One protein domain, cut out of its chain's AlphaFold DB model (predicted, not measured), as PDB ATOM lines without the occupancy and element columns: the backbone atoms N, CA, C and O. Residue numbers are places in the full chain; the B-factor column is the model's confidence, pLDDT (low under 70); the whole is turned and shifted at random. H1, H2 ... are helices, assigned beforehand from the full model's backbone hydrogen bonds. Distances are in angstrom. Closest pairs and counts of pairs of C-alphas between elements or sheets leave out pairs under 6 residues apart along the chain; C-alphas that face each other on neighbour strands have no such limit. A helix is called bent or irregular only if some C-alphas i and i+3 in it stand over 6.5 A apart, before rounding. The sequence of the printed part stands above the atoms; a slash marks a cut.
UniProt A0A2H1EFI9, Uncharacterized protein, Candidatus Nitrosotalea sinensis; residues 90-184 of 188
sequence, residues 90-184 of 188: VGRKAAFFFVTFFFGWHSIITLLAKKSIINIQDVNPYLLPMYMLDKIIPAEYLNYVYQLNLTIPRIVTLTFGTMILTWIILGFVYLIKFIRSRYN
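What this domain is: This is residues 90 to 184 of the 188 residues of an uncharacterized protein of Candidatus Nitrosotalea sinensis (UniProt A0A2H1EFI9). Two long helices, H1 and H4, cross as a lopsided X, H1 by residues 100 to 107 and H4 by residues 156 to 163, near its beginning. The two short helices H2 and H3 make a loose head near the beginning of H4, while residues 168 to 184, mostly the far part of H4, stick out as a long arm. The printed part has 95 residues, with four named helices in the order H1, H2, H3, H4 and no named strand; the class is all helix. The whole is loose, with a radius of gyration of the C-alphas of 17.6 A, and elongated, spanning 57 by 33 by 28 A.

How they stand to each other: Begin with H1, residues 90 to 114, and look at its residues 100 to 107: with these alone it touches H4, residues 152 to 182, which touches it with residues 156 to 163 alone. Their closest C-alphas are those of Phe 103 and Phe 160, 5.9 A apart. The two helices run opposite ways at a steep tilt of 53 degrees. Go on to H2, residues 129 to 136, which is close to H1 but not clearly touching; the closest C-alphas, of His 106 and Met 130, are 7.6 A apart. The lines of H1 and H2 are about perpendicular, at 87 degrees. H2 is also close to H4 but not clearly touching: the closest C-alphas, of Asp 134 and Ile 152, are 7.8 A apart. H3, residues 139 to 147, touches no helix; it is only just apart from H2 and from H4, with closest C-alphas 8.1 A apart in each case. In H1 and H4 each O i to N i+4 pair is within hydrogen-bond range; in H2 2 of 4 are, and in H3 3 of 5.

Where its parts are: Find C-alpha 90 at (10.305, 19.171, 48.678); from there H1 runs 35.4 A to Lys 114. H2 runs from Pro 129, with its C-alpha at (5.117, -3.177, 55.286), to Ile 136, and H3 from Ala 139 to Gln 147. H2 is neither bent nor irregular, but only just: C-alphas 131 and 134 are 6.1 A apart. H4 runs 45.3 A from Ile 152 to Arg 182, where C-alpha 182 is at (6.024, 26.214, 22.068).

The domain as a whole: The two C-alphas farthest apart are those of Ala 139 and Asn 184, at 58.0 A. Residues 90 to 95, 135 to 141 and 168 to 184 stand free; without them the body spans 31 by 30 by 21 A. The link from H1 to H2, residues 115 to 128, is long; those from H2 to H3 and from H3 to H4 are tight. The printed part has no cut. Its mean pLDDT is 74.0, and among the residues under 70 are 90 to 93, 125 to 135, 141 to 146 and 182 to 184.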
ATOM      1  N   VAL A  90       9.625  20.442  48.905       54.09
ATOM      2  CA  VAL A  90      10.305  19.171  48.678       54.09
ATOM      3  C   VAL A  90       9.676  18.085  49.548       54.09
ATOM      4  O   VAL A  90       9.367  17.028  49.025       54.09
ATOM      5  N   GLY A  91       9.344  18.377  50.814       60.94
ATOM      6  CA  GLY A  91       8.739  17.396  51.724       60.94
ATOM      7  C   GLY A  91       7.397  16.834  51.239       60.94
ATOM      8  O   GLY A  91       7.212  15.625  51.234       60.94
ATOM      9  N   ARG A  92       6.474  17.680  50.751       64.56
ATOM     10  CA  ARG A  92       5.168  17.194  50.259       64.56
ATOM     11  C   ARG A  92       5.319  16.369  48.983       64.56
ATOM     12  O   ARG A  92       4.766  15.281  48.902       64.56
ATOM     13  N   LYS A  93       6.078  16.859  47.997       66.00
ATOM     14  CA  LYS A  93       6.284  16.130  46.733       66.00
ATOM     15  C   LYS A  93       7.093  14.846  46.932       66.00
ATOM     16  O   LYS A  93       6.767  13.840  46.316       66.00
ATOM     17  N   ALA A  94       8.087  14.866  47.817       73.19
ATOM     18  CA  ALA A  94       8.845  13.682  48.199       73.19
ATOM     19  C   ALA A  94       7.960  12.680  48.942       73.19
ATOM     20  O   ALA A  94       7.993  11.506  48.608       73.19
ATOM     21  N   ALA A  95       7.106  13.123  49.870       74.88
ATOM     22  CA  ALA A  95       6.147  12.241  50.532       74.88
ATOM     23  C   ALA A  95       5.221  11.560  49.516       74.88
ATOM     24  O   ALA A  95       5.087  10.344  49.551       74.88
ATOM     25  N   PHE A  96       4.660  12.303  48.555       75.19
ATOM     26  CA  PHE A  96       3.879  11.702  47.468       75.19
ATOM     27  C   PHE A  96       4.700  10.706  46.643       75.19
ATOM     28  O   PHE A  96       4.199   9.623  46.360       75.19
ATOM     29  N   PHE A  97       5.953  11.029  46.307       78.69
ATOM     30  CA  PHE A  97       6.857  10.117  45.602       78.69
ATOM     31  C   PHE A  97       7.091   8.822  46.392       78.69
ATOM     32  O   PHE A  97       6.899   7.734  45.852       78.69
ATOM     33  N   PHE A  98       7.424   8.921  47.679       79.06
ATOM     34  CA  PHE A  98       7.621   7.758  48.538       79.06
ATOM     35  C   PHE A  98       6.336   6.942  48.670       79.06
ATOM     36  O   PHE A  98       6.382   5.736  48.466       79.06
ATOM     37  N   VAL A  99       5.177   7.570  48.891       79.38
ATOM     38  CA  VAL A  99       3.888   6.859  48.927       79.38
ATOM     39  C   VAL A  99       3.649   6.124  47.605       79.38
ATOM     40  O   VAL A  99       3.400   4.924  47.611       79.38
ATOM     41  N   THR A 100       3.818   6.776  46.454       77.62
ATOM     42  CA  THR A 100       3.644   6.102  45.156       77.62
ATOM     43  C   THR A 100       4.630   4.958  44.936       77.62
ATOM     44  O   THR A 100       4.251   3.917  44.405       77.62
ATOM     45  N   PHE A 101       5.880   5.126  45.370       80.75
ATOM     46  CA  PHE A 101       6.932   4.131  45.216       80.75
ATOM     47  C   PHE A 101       6.675   2.907  46.097       80.75
ATOM     48  O   PHE A 101       6.764   1.782  45.615       80.75
ATOM     49  N   PHE A 102       6.272   3.107  47.354       78.44
ATOM     50  CA  PHE A 102       5.938   2.024  48.282       78.44
ATOM     51  C   PHE A 102       4.725   1.212  47.806       78.44
ATOM     52  O   PHE A 102       4.781  -0.018  47.769       78.44
ATOM     53  N   PHE A 103       3.651   1.883  47.381       76.62
ATOM     54  CA  PHE A 103       2.465   1.207  46.843       76.62
ATOM     55  C   PHE A 103       2.756   0.506  45.505       76.62
ATOM     56  O   PHE A 103       2.231  -0.582  45.243       76.62
ATOM     57  N   GLY A 104       3.624   1.088  44.673       79.50
ATOM     58  CA  GLY A 104       4.040   0.494  43.404       79.50
ATOM     59  C   GLY A 104       4.935  -0.721  43.567       79.50
ATOM     60  O   GLY A 104       4.677  -1.748  42.946       79.50
ATOM     61  N   TRP A 105       5.922  -0.649  44.457       79.75
ATOM     62  CA  TRP A 105       6.787  -1.777  44.798       79.75
ATOM     63  C   TRP A 105       5.974  -2.963  45.326       79.75
ATOM     64  O   TRP A 105       6.125  -4.087  44.850       79.75
ATOM     65  N   HIS A 106       5.022  -2.696  46.226       75.06
ATOM     66  CA  HIS A 106       4.111  -3.717  46.734       75.06
ATOM     67  C   HIS A 106       3.257  -4.338  45.615       75.06
ATOM     68  O   HIS A 106       3.145  -5.560  45.518       75.06
ATOM     69  N   SER A 107       2.692  -3.516  44.726       75.50
ATOM     70  CA  SER A 107       1.884  -4.000  43.598       75.50
ATOM     71  C   SER A 107       2.702  -4.872  42.637       75.50
ATOM     72  O   SER A 107       2.232  -5.929  42.216       75.50
ATOM     73  N   ILE A 108       3.952  -4.497  42.352       79.69
ATOM     74  CA  ILE A 108       4.872  -5.278  41.513       79.69
ATOM     75  C   ILE A 108       5.173  -6.637  42.150       79.69
ATOM     76  O   ILE A 108       5.064  -7.656  41.468       79.69
ATOM     77  N   ILE A 109       5.484  -6.682  43.450       74.00
ATOM     78  CA  ILE A 109       5.748  -7.951  44.145       74.00
ATOM     79  C   ILE A 109       4.504  -8.841  44.138       74.00
ATOM     80  O   ILE A 109       4.609 -10.019  43.804       74.00
ATOM     81  N   THR A 110       3.317  -8.294  44.423       71.88
ATOM     82  CA  THR A 110       2.074  -9.086  44.373       71.88
ATOM     83  C   THR A 110       1.786  -9.642  42.976       71.88
ATOM     84  O   THR A 110       1.300 -10.764  42.847       71.88
ATOM     85  N   LEU A 111       2.122  -8.900  41.917       76.31
ATOM     86  CA  LEU A 111       1.953  -9.344  40.535       76.31
ATOM     87  C   LEU A 111       2.972 -10.427  40.152       76.31
ATOM     88  O   LEU A 111       2.597 -11.425  39.536       76.31
ATOM     89  N   LEU A 112       4.238 -10.263  40.547       75.44
ATOM     90  CA  LEU A 112       5.294 -11.261  40.347       75.44
ATOM     91  C   LEU A 112       4.989 -12.561  41.099       75.44
ATOM     92  O   LEU A 112       5.168 -13.647  40.548       75.44
ATOM     93  N   ALA A 113       4.456 -12.448  42.313       72.94
ATOM     94  CA  ALA A 113       4.013 -13.583  43.106       72.94
ATOM     95  C   ALA A 113       2.787 -14.288  42.521       72.94
ATOM     96  O   ALA A 113       2.750 -15.512  42.467       72.94
ATOM     97  N   LYS A 114       1.800 -13.538  42.009       74.19
ATOM     98  CA  LYS A 114       0.641 -14.115  41.307       74.19
ATOM     99  C   LYS A 114       1.057 -14.902  40.060       74.19
ATOM    100  O   LYS A 114       0.387 -15.859  39.687       74.19
ATOM    101  N   LYS A 115       2.149 -14.494  39.411       78.94
ATOM    102  CA  LYS A 115       2.740 -15.191  38.261       78.94
ATOM    103  C   LYS A 115       3.681 -16.337  38.680       78.94
ATOM    104  O   LYS A 115       4.361 -16.893  37.826       78.94
ATOM    105  N   SER A 116       3.724 -16.669  39.974       70.88
ATOM    106  CA  SER A 116       4.570 -17.703  40.588       70.88
ATOM    107  C   SER A 116       6.070 -17.536  40.318       70.88
ATOM    108  O   SER A 116       6.821 -18.501  40.400       70.88
ATOM    109  N   ILE A 117       6.522 -16.319  39.991       72.44
ATOM    110  CA  ILE A 117       7.939 -16.032  39.712       72.44
ATOM    111  C   ILE A 117       8.727 -15.927  41.023       72.44
ATOM    112  O   ILE A 117       9.908 -16.253  41.070       72.44
ATOM    113  N   ILE A 118       8.073 -15.453  42.085       70.75
ATOM    114  CA  ILE A 118       8.673 -15.235  43.403       70.75
ATOM    115  C   ILE A 118       7.713 -15.787  44.452       70.75
ATOM    116  O   ILE A 118       6.513 -15.509  44.396       70.75
ATOM    117  N   ASN A 119       8.230 -16.534  45.424       73.81
ATOM    118  CA  ASN A 119       7.452 -16.937  46.586       73.81
ATOM    119  C   ASN A 119       7.462 -15.806  47.626       73.81
ATOM    120  O   ASN A 119       8.519 -15.377  48.079       73.81
ATOM    121  N   ILE A 120       6.282 -15.307  48.003       65.44
ATOM    122  CA  ILE A 120       6.132 -14.178  48.945       65.44
ATOM    123  C   ILE A 120       6.719 -14.523  50.320       65.44
ATOM    124  O   ILE A 120       7.180 -13.631  51.025       65.44
ATOM    125  N   GLN A 121       6.723 -15.807  50.685       67.69
ATOM    126  CA  GLN A 121       7.247 -16.293  51.964       67.69
ATOM    127  C   GLN A 121       8.771 -16.128  52.087       67.69
ATOM    128  O   GLN A 121       9.265 -15.967  53.199       67.69
ATOM    129  N   ASP A 122       9.487 -16.088  50.961       71.50
ATOM    130  CA  ASP A 122      10.947 -15.927  50.920       71.50
ATOM    131  C   ASP A 122      11.370 -14.447  50.854       71.50
ATOM    132  O   ASP A 122      12.552 -14.110  50.959       71.50
ATOM    133  N   VAL A 123      10.411 -13.531  50.675       67.94
ATOM    134  CA  VAL A 123      10.668 -12.091  50.601       67.94
ATOM    135  C   VAL A 123      10.723 -11.512  52.012       67.94
ATOM    136  O   VAL A 123       9.827 -11.735  52.824       67.94
ATOM    137  N   ASN A 124      11.765 -10.724  52.299       70.31
ATOM    138  CA  ASN A 124      11.943 -10.090  53.607       70.31
ATOM    139  C   ASN A 124      10.656  -9.332  54.025       70.31
ATOM    140  O   ASN A 124      10.225  -8.438  53.290       70.31
ATOM    141  N   PRO A 125      10.070  -9.625  55.203       65.50
ATOM    142  CA  PRO A 125       8.812  -9.025  55.653       65.50
ATOM    143  C   PRO A 125       8.832  -7.490  55.704       65.50
ATOM    144  O   PRO A 125       7.802  -6.844  55.518       65.50
ATOM    145  N   TYR A 126      10.008  -6.887  55.906       66.75
ATOM    146  CA  TYR A 126      10.190  -5.434  55.919       66.75
ATOM    147  C   TYR A 126      10.120  -4.789  54.527       66.75
ATOM    148  O   TYR A 126       9.914  -3.581  54.426       66.75
ATOM    149  N   LEU A 127      10.245  -5.572  53.448       64.75
ATOM    150  CA  LEU A 127      10.018  -5.106  52.073       64.75
ATOM    151  C   LEU A 127       8.527  -4.989  51.739       64.75
ATOM    152  O   LEU A 127       8.171  -4.400  50.717       64.75
ATOM    153  N   LEU A 128       7.657  -5.532  52.596       68.81
ATOM    154  CA  LEU A 128       6.213  -5.516  52.415       68.81
ATOM    155  C   LEU A 128       5.486  -5.007  53.675       68.81
ATOM    156  O   LEU A 128       4.659  -5.717  54.256       68.81
ATOM    157  N   PRO A 129       5.728  -3.749  54.088       66.25
ATOM    158  CA  PRO A 129       5.117  -3.177  55.286       66.25
ATOM    159  C   PRO A 129       3.579  -3.180  55.243       66.25
ATOM    160  O   PRO A 129       2.938  -3.165  56.288       66.25
ATOM    161  N   MET A 130       2.969  -3.277  54.056       66.06
ATOM    162  CA  MET A 130       1.511  -3.355  53.919       66.06
ATOM    163  C   MET A 130       0.906  -4.658  54.468       66.06
ATOM    164  O   MET A 130      -0.224  -4.615  54.937       66.06
ATOM    165  N   TYR A 131       1.621  -5.794  54.486       65.25
ATOM    166  CA  TYR A 131       1.115  -7.007  55.161       65.25
ATOM    167  C   TYR A 131       1.172  -6.883  56.685       65.25
ATOM    168  O   TYR A 131       0.426  -7.556  57.390       65.25
ATOM    169  N   MET A 132       2.024  -5.995  57.201       65.81
ATOM    170  CA  MET A 132       2.064  -5.693  58.629       65.81
ATOM    171  C   MET A 132       0.915  -4.777  59.056       65.81
ATOM    172  O   MET A 132       0.621  -4.715  60.244       65.81
ATOM    173  N   LEU A 133       0.224  -4.108  58.121       67.06
ATOM    174  CA  LEU A 133      -0.935  -3.274  58.455       67.06
ATOM    175  C   LEU A 133      -2.062  -4.077  59.097       67.06
ATOM    176  O   LEU A 133      -2.721  -3.557  59.986       67.06
ATOM    177  N   ASP A 134      -2.226  -5.344  58.725       64.62
ATOM    178  CA  ASP A 134      -3.213  -6.233  59.347       64.62
ATOM    179  C   ASP A 134      -2.933  -6.455  60.847       64.62
ATOM    180  O   ASP A 134      -3.835  -6.703  61.638       64.62
ATOM    181  N   LYS A 135      -1.667  -6.307  61.264       67.56
ATOM    182  CA  LYS A 135      -1.242  -6.410  62.668       67.56
ATOM    183  C   LYS A 135      -1.281  -5.079  63.421       67.56
ATOM    184  O   LYS A 135      -1.230  -5.082  64.646       67.56
ATOM    185  N   ILE A 136      -1.298  -3.957  62.704       71.00
ATOM    186  CA  ILE A 136      -1.210  -2.602  63.274       71.00
ATOM    187  C   ILE A 136      -2.595  -1.943  63.337       71.00
ATOM    188  O   ILE A 136      -2.854  -1.140  64.234       71.00
ATOM    189  N   ILE A 137      -3.492  -2.264  62.400       71.94
ATOM    190  CA  ILE A 137      -4.847  -1.713  62.343       71.94
ATOM    191  C   ILE A 137      -5.744  -2.487  63.330       71.94
ATOM    192  O   ILE A 137      -5.812  -3.713  63.243       71.94
ATOM    193  N   PRO A 138      -6.461  -1.810  64.249       77.06
ATOM    194  CA  PRO A 138      -7.374  -2.477  65.175       77.06
ATOM    195  C   PRO A 138      -8.479  -3.246  64.435       77.06
ATOM    196  O   PRO A 138      -9.068  -2.733  63.480       77.06
ATOM    197  N   ALA A 139      -8.803  -4.451  64.914       69.12
ATOM    198  CA  ALA A 139      -9.758  -5.370  64.280       69.12
ATOM    199  C   ALA A 139     -11.162  -4.769  64.056       69.12
ATOM    200  O   ALA A 139     -11.862  -5.145  63.116       69.12
ATOM    201  N   GLU A 140     -11.555  -3.788  64.871       71.19
ATOM    202  CA  GLU A 140     -12.814  -3.048  64.732       71.19
ATOM    203  C   GLU A 140     -12.930  -2.326  63.380       71.19
ATOM    204  O   GLU A 140     -13.988  -2.347  62.755       71.19
ATOM    205  N   TYR A 141     -11.832  -1.756  62.875       67.19
ATOM    206  CA  TYR A 141     -11.807  -1.078  61.575       67.19
ATOM    207  C   TYR A 141     -11.752  -2.061  60.406       67.19
ATOM    208  O   TYR A 141     -12.287  -1.787  59.330       67.19
ATOM    209  N   LEU A 142     -11.136  -3.223  60.617       67.62
ATOM    210  CA  LEU A 142     -11.044  -4.264  59.601       67.62
ATOM    211  C   LEU A 142     -12.405  -4.921  59.329       67.62
ATOM    212  O   LEU A 142     -12.691  -5.257  58.183       67.62
ATOM    213  N   ASN A 143     -13.289  -5.011  60.330       67.88
ATOM    214  CA  ASN A 143     -14.647  -5.543  60.150       67.88
ATOM    215  C   ASN A 143     -15.459  -4.779  59.091       67.88
ATOM    216  O   ASN A 143     -16.098  -5.404  58.246       67.88
ATOM    217  N   TYR A 144     -15.387  -3.446  59.073       68.69
ATOM    218  CA  TYR A 144     -16.056  -2.633  58.048       68.69
ATOM    219  C   TYR A 144     -15.490  -2.876  56.643       68.69
ATOM    220  O   TYR A 144     -16.221  -2.885  55.653       68.69
ATOM    221  N   VAL A 145     -14.180  -3.099  56.552       66.31
ATOM    222  CA  VAL A 145     -13.483  -3.354  55.289       66.31
ATOM    223  C   VAL A 145     -13.825  -4.745  54.741       66.31
ATOM    224  O   VAL A 145     -14.122  -4.888  53.552       66.31
ATOM    225  N   TYR A 146     -13.871  -5.760  55.608       69.25
ATOM    226  CA  TYR A 146     -14.238  -7.123  55.228       69.25
ATOM    227  C   TYR A 146     -15.723  -7.273  54.879       69.25
ATOM    228  O   TYR A 146     -16.045  -8.040  53.973       69.25
ATOM    229  N   GLN A 147     -16.621  -6.502  55.505       72.62
ATOM    230  CA  GLN A 147     -18.044  -6.461  55.130       72.62
ATOM    231  C   GLN A 147     -18.267  -6.025  53.673       72.62
ATOM    232  O   GLN A 147     -19.208  -6.482  53.029       72.62
ATOM    233  N   LEU A 148     -17.375  -5.198  53.120       71.62
ATOM    234  CA  LEU A 148     -17.406  -4.778  51.714       71.62
ATOM    235  C   LEU A 148     -16.726  -5.777  50.761       71.62
ATOM    236  O   LEU A 148     -16.559  -5.485  49.576       71.62
ATOM    237  N   ASN A 149     -16.330  -6.959  51.246       69.75
ATOM    238  CA  ASN A 149     -15.621  -7.990  50.481       69.75
ATOM    239  C   ASN A 149     -14.277  -7.499  49.885       69.75
ATOM    240  O   ASN A 149     -13.768  -8.020  48.881       69.75
ATOM    241  N   LEU A 150     -13.694  -6.465  50.503       72.12
ATOM    242  CA  LEU A 150     -12.426  -5.860  50.119       72.12
ATOM    243  C   LEU A 150     -11.328  -6.378  51.049       72.12
ATOM    244  O   LEU A 150     -11.303  -6.084  52.236       72.12
ATOM    245  N   THR A 151     -10.386  -7.147  50.513       75.62
ATOM    246  CA  THR A 151      -9.173  -7.534  51.243       75.62
ATOM    247  C   THR A 151      -8.113  -6.435  51.135       75.62
ATOM    248  O   THR A 151      -8.004  -5.783  50.094       75.62
ATOM    249  N   ILE A 152      -7.292  -6.247  52.180       71.00
ATOM    250  CA  ILE A 152      -6.208  -5.239  52.215       71.00
ATOM    251  C   ILE A 152      -5.368  -5.243  50.921       71.00
ATOM    252  O   ILE A 152      -5.202  -4.175  50.330       71.00
ATOM    253  N   PRO A 153      -4.922  -6.395  50.375       71.50
ATOM    254  CA  PRO A 153      -4.153  -6.419  49.132       71.50
ATOM    255  C   PRO A 153      -4.915  -5.833  47.935       71.50
ATOM    256  O   PRO A 153      -4.325  -5.119  47.126       71.50
ATOM    257  N   ARG A 154      -6.230  -6.079  47.832       74.00
ATOM    258  CA  ARG A 154      -7.062  -5.514  46.759       74.00
ATOM    259  C   ARG A 154      -7.161  -3.999  46.878       74.00
ATOM    260  O   ARG A 154      -7.022  -3.311  45.868       74.00
ATOM    261  N   ILE A 155      -7.332  -3.482  48.092       78.12
ATOM    262  CA  ILE A 155      -7.378  -2.037  48.347       78.12
ATOM    263  C   ILE A 155      -6.072  -1.389  47.897       78.12
ATOM    264  O   ILE A 155      -6.107  -0.441  47.122       78.12
ATOM    265  N   VAL A 156      -4.925  -1.958  48.277       73.62
ATOM    266  CA  VAL A 156      -3.608  -1.456  47.857       73.62
ATOM    267  C   VAL A 156      -3.478  -1.418  46.336       73.62
ATOM    268  O   VAL A 156      -3.052  -0.401  45.788       73.62
ATOM    269  N   THR A 157      -3.889  -2.482  45.638       72.31
ATOM    270  CA  THR A 157      -3.832  -2.515  44.167       72.31
ATOM    271  C   THR A 157      -4.768  -1.499  43.511       72.31
ATOM    272  O   THR A 157      -4.384  -0.866  42.527       72.31
ATOM    273  N   LEU A 158      -5.967  -1.283  44.066       79.75
ATOM    274  CA  LEU A 158      -6.911  -0.277  43.576       79.75
ATOM    275  C   LEU A 158      -6.374   1.136  43.804       79.75
ATOM    276  O   LEU A 158      -6.343   1.937  42.871       79.75
ATOM    277  N   THR A 159      -5.880   1.431  45.009       79.44
ATOM    278  CA  THR A 159      -5.258   2.718  45.336       79.44
ATOM    279  C   THR A 159      -4.076   2.993  44.412       79.44
ATOM    280  O   THR A 159      -4.008   4.065  43.816       79.44
ATOM    281  N   PHE A 160      -3.194   2.016  44.194       78.12
ATOM    282  CA  PHE A 160      -2.079   2.169  43.262       78.12
ATOM    283  C   PHE A 160      -2.545   2.443  41.823       78.12
ATOM    284  O   PHE A 160      -2.025   3.353  41.174       78.12
ATOM    285  N   GLY A 161      -3.570   1.729  41.347       79.12
ATOM    286  CA  GLY A 161      -4.179   1.974  40.039       79.12
ATOM    287  C   GLY A 161      -4.712   3.402  39.901       79.12
ATOM    288  O   GLY A 161      -4.397   4.087  38.928       79.12
ATOM    289  N   THR A 162      -5.443   3.896  40.908       84.69
ATOM    290  CA  THR A 162      -5.926   5.288  40.919       84.69
ATOM    291  C   THR A 162      -4.777   6.295  40.937       84.69
ATOM    292  O   THR A 162      -4.821   7.279  40.201       84.69
ATOM    293  N   MET A 163      -3.701   6.028  41.690       79.88
ATOM    294  CA  MET A 163      -2.516   6.886  41.711       79.88
ATOM    295  C   MET A 163      -1.843   6.944  40.336       79.88
ATOM    296  O   MET A 163      -1.612   8.044  39.838       79.88
ATOM    297  N   ILE A 164      -1.587   5.814  39.668       80.94
ATOM    298  CA  ILE A 164      -1.029   5.814  38.302       80.94
ATOM    299  C   ILE A 164      -1.903   6.646  37.362       80.94
ATOM    300  O   ILE A 164      -1.394   7.472  36.605       80.94
ATOM    301  N   LEU A 165      -3.219   6.462  37.436       86.25
ATOM    302  CA  LEU A 165      -4.165   7.154  36.571       86.25
ATOM    303  C   LEU A 165      -4.101   8.675  36.790       86.25
ATOM    304  O   LEU A 165      -4.041   9.434  35.822       86.25
ATOM    305  N   THR A 166      -3.978   9.130  38.043       86.12
ATOM    306  CA  THR A 166      -3.749  10.556  38.338       86.12
ATOM    307  C   THR A 166      -2.428  11.080  37.768       86.12
ATOM    308  O   THR A 166      -2.408  12.191  37.244       86.12
ATOM    309  N   TRP A 167      -1.346  10.294  37.789       82.06
ATOM    310  CA  TRP A 167      -0.059  10.682  37.195       82.06
ATOM    311  C   TRP A 167      -0.109  10.766  35.670       82.06
ATOM    312  O   TRP A 167       0.460  11.696  35.102       82.06
ATOM    313  N   ILE A 168      -0.822   9.850  35.010       86.50
ATOM    314  CA  ILE A 168      -1.040   9.884  33.557       86.50
ATOM    315  C   ILE A 168      -1.802  11.155  33.170       86.50
ATOM    316  O   ILE A 168      -1.377  11.877  32.268       86.50
ATOM    317  N   ILE A 169      -2.882  11.475  33.892       86.38
ATOM    318  CA  ILE A 169      -3.661  12.699  33.668       86.38
ATOM    319  C   ILE A 169      -2.787  13.940  33.887       86.38
ATOM    320  O   ILE A 169      -2.780  14.845  33.052       86.38
ATOM    321  N   LEU A 170      -2.009  13.985  34.975       84.50
ATOM    322  CA  LEU A 170      -1.119  15.114  35.255       84.50
ATOM    323  C   LEU A 170      -0.070  15.284  34.149       84.50
ATOM    324  O   LEU A 170       0.141  16.394  33.662       84.50
ATOM    325  N   GLY A 171       0.561  14.184  33.727       80.56
ATOM    326  CA  GLY A 171       1.533  14.162  32.637       80.56
ATOM    327  C   GLY A 171       0.939  14.688  31.333       80.56
ATOM    328  O   GLY A 171       1.562  15.512  30.667       80.56
ATOM    329  N   PHE A 172      -0.300  14.306  31.020       86.81
ATOM    330  CA  PHE A 172      -1.023  14.794  29.848       86.81
ATOM    331  C   PHE A 172      -1.319  16.302  29.919       86.81
ATOM    332  O   PHE A 172      -1.080  17.029  28.955       86.81
ATOM    333  N   VAL A 173      -1.748  16.814  31.078       87.12
ATOM    334  CA  VAL A 173      -1.954  18.259  31.294       87.12
ATOM    335  C   VAL A 173      -0.648  19.041  31.113       87.12
ATOM    336  O   VAL A 173      -0.632  20.092  30.466       87.12
ATOM    337  N   TYR A 174       0.464  18.532  31.649       84.62
ATOM    338  CA  TYR A 174       1.781  19.144  31.465       84.62
ATOM    339  C   TYR A 174       2.254  19.086  30.011       84.62
ATOM    340  O   TYR A 174       2.823  20.066  29.533       84.62
ATOM    341  N   LEU A 175       1.976  17.994  29.297       83.56
ATOM    342  CA  LEU A 175       2.287  17.849  27.877       83.56
ATOM    343  C   LEU A 175       1.525  18.879  27.033       83.56
ATOM    344  O   LEU A 175       2.137  19.591  26.241       83.56
ATOM    345  N   ILE A 176       0.217  19.036  27.260       85.31
ATOM    346  CA  ILE A 176      -0.595  20.068  26.593       85.31
ATOM    347  C   ILE A 176      -0.035  21.461  26.887       85.31
ATOM    348  O   ILE A 176       0.129  22.277  25.978       85.31
ATOM    349  N   LYS A 177       0.298  21.745  28.151       82.12
ATOM    350  CA  LYS A 177       0.881  23.031  28.549       82.12
ATOM    351  C   LYS A 177       2.237  23.280  27.878       82.12
ATOM    352  O   LYS A 177       2.514  24.408  27.477       82.12
ATOM    353  N   PHE A 178       3.061  22.246  27.733       79.44
ATOM    354  CA  PHE A 178       4.353  22.309  27.053       79.44
ATOM    355  C   PHE A 178       4.199  22.579  25.550       79.44
ATOM    356  O   PHE A 178       4.843  23.487  25.028       79.44
ATOM    357  N   ILE A 179       3.293  21.865  24.872       81.31
ATOM    358  CA  ILE A 179       2.983  22.081  23.451       81.31
ATOM    359  C   ILE A 179       2.466  23.510  23.238       81.31
ATOM    360  O   ILE A 179       2.980  24.232  22.385       81.31
ATOM    361  N   ARG A 180       1.528  23.971  24.079       77.62
ATOM    362  CA  ARG A 180       1.001  25.346  24.039       77.62
ATOM    363  C   ARG A 180       2.085  26.403  24.265       77.62
ATOM    364  O   ARG A 180       2.045  27.457  23.644       77.62
ATOM    365  N   SER A 181       3.066  26.129  25.125       77.62
ATOM    366  CA  SER A 181       4.197  27.034  25.375       77.62
ATOM    367  C   SER A 181       5.132  27.181  24.172       77.62
ATOM    368  O   SER A 181       5.815  28.197  24.073       77.62
ATOM    369  N   ARG A 182       5.212  26.174  23.295       67.56
ATOM    370  CA  ARG A 182       6.024  26.214  22.068       67.56
ATOM    371  C   ARG A 182       5.251  26.779  20.875       67.56
ATOM    372  O   ARG A 182       5.858  27.401  20.015       67.56
ATOM    373  N   TYR A 183       3.929  26.632  20.869       65.44
ATOM    374  CA  TYR A 183       3.012  27.180  19.866       65.44
ATOM    375  C   TYR A 183       2.421  28.539  20.284       65.44
ATOM    376  O   TYR A 183       1.209  28.735  20.246       65.44
ATOM    377  N   ASN A 184       3.265  29.501  20.677       59.47
ATOM    378  CA  ASN A 184       2.841  30.901  20.791       59.47
ATOM    379  C   ASN A 184       3.439  31.726  19.633       59.47
ATOM    380  O   ASN A 184       4.516  32.294  19.802       59.47
TER     381      ASN A 184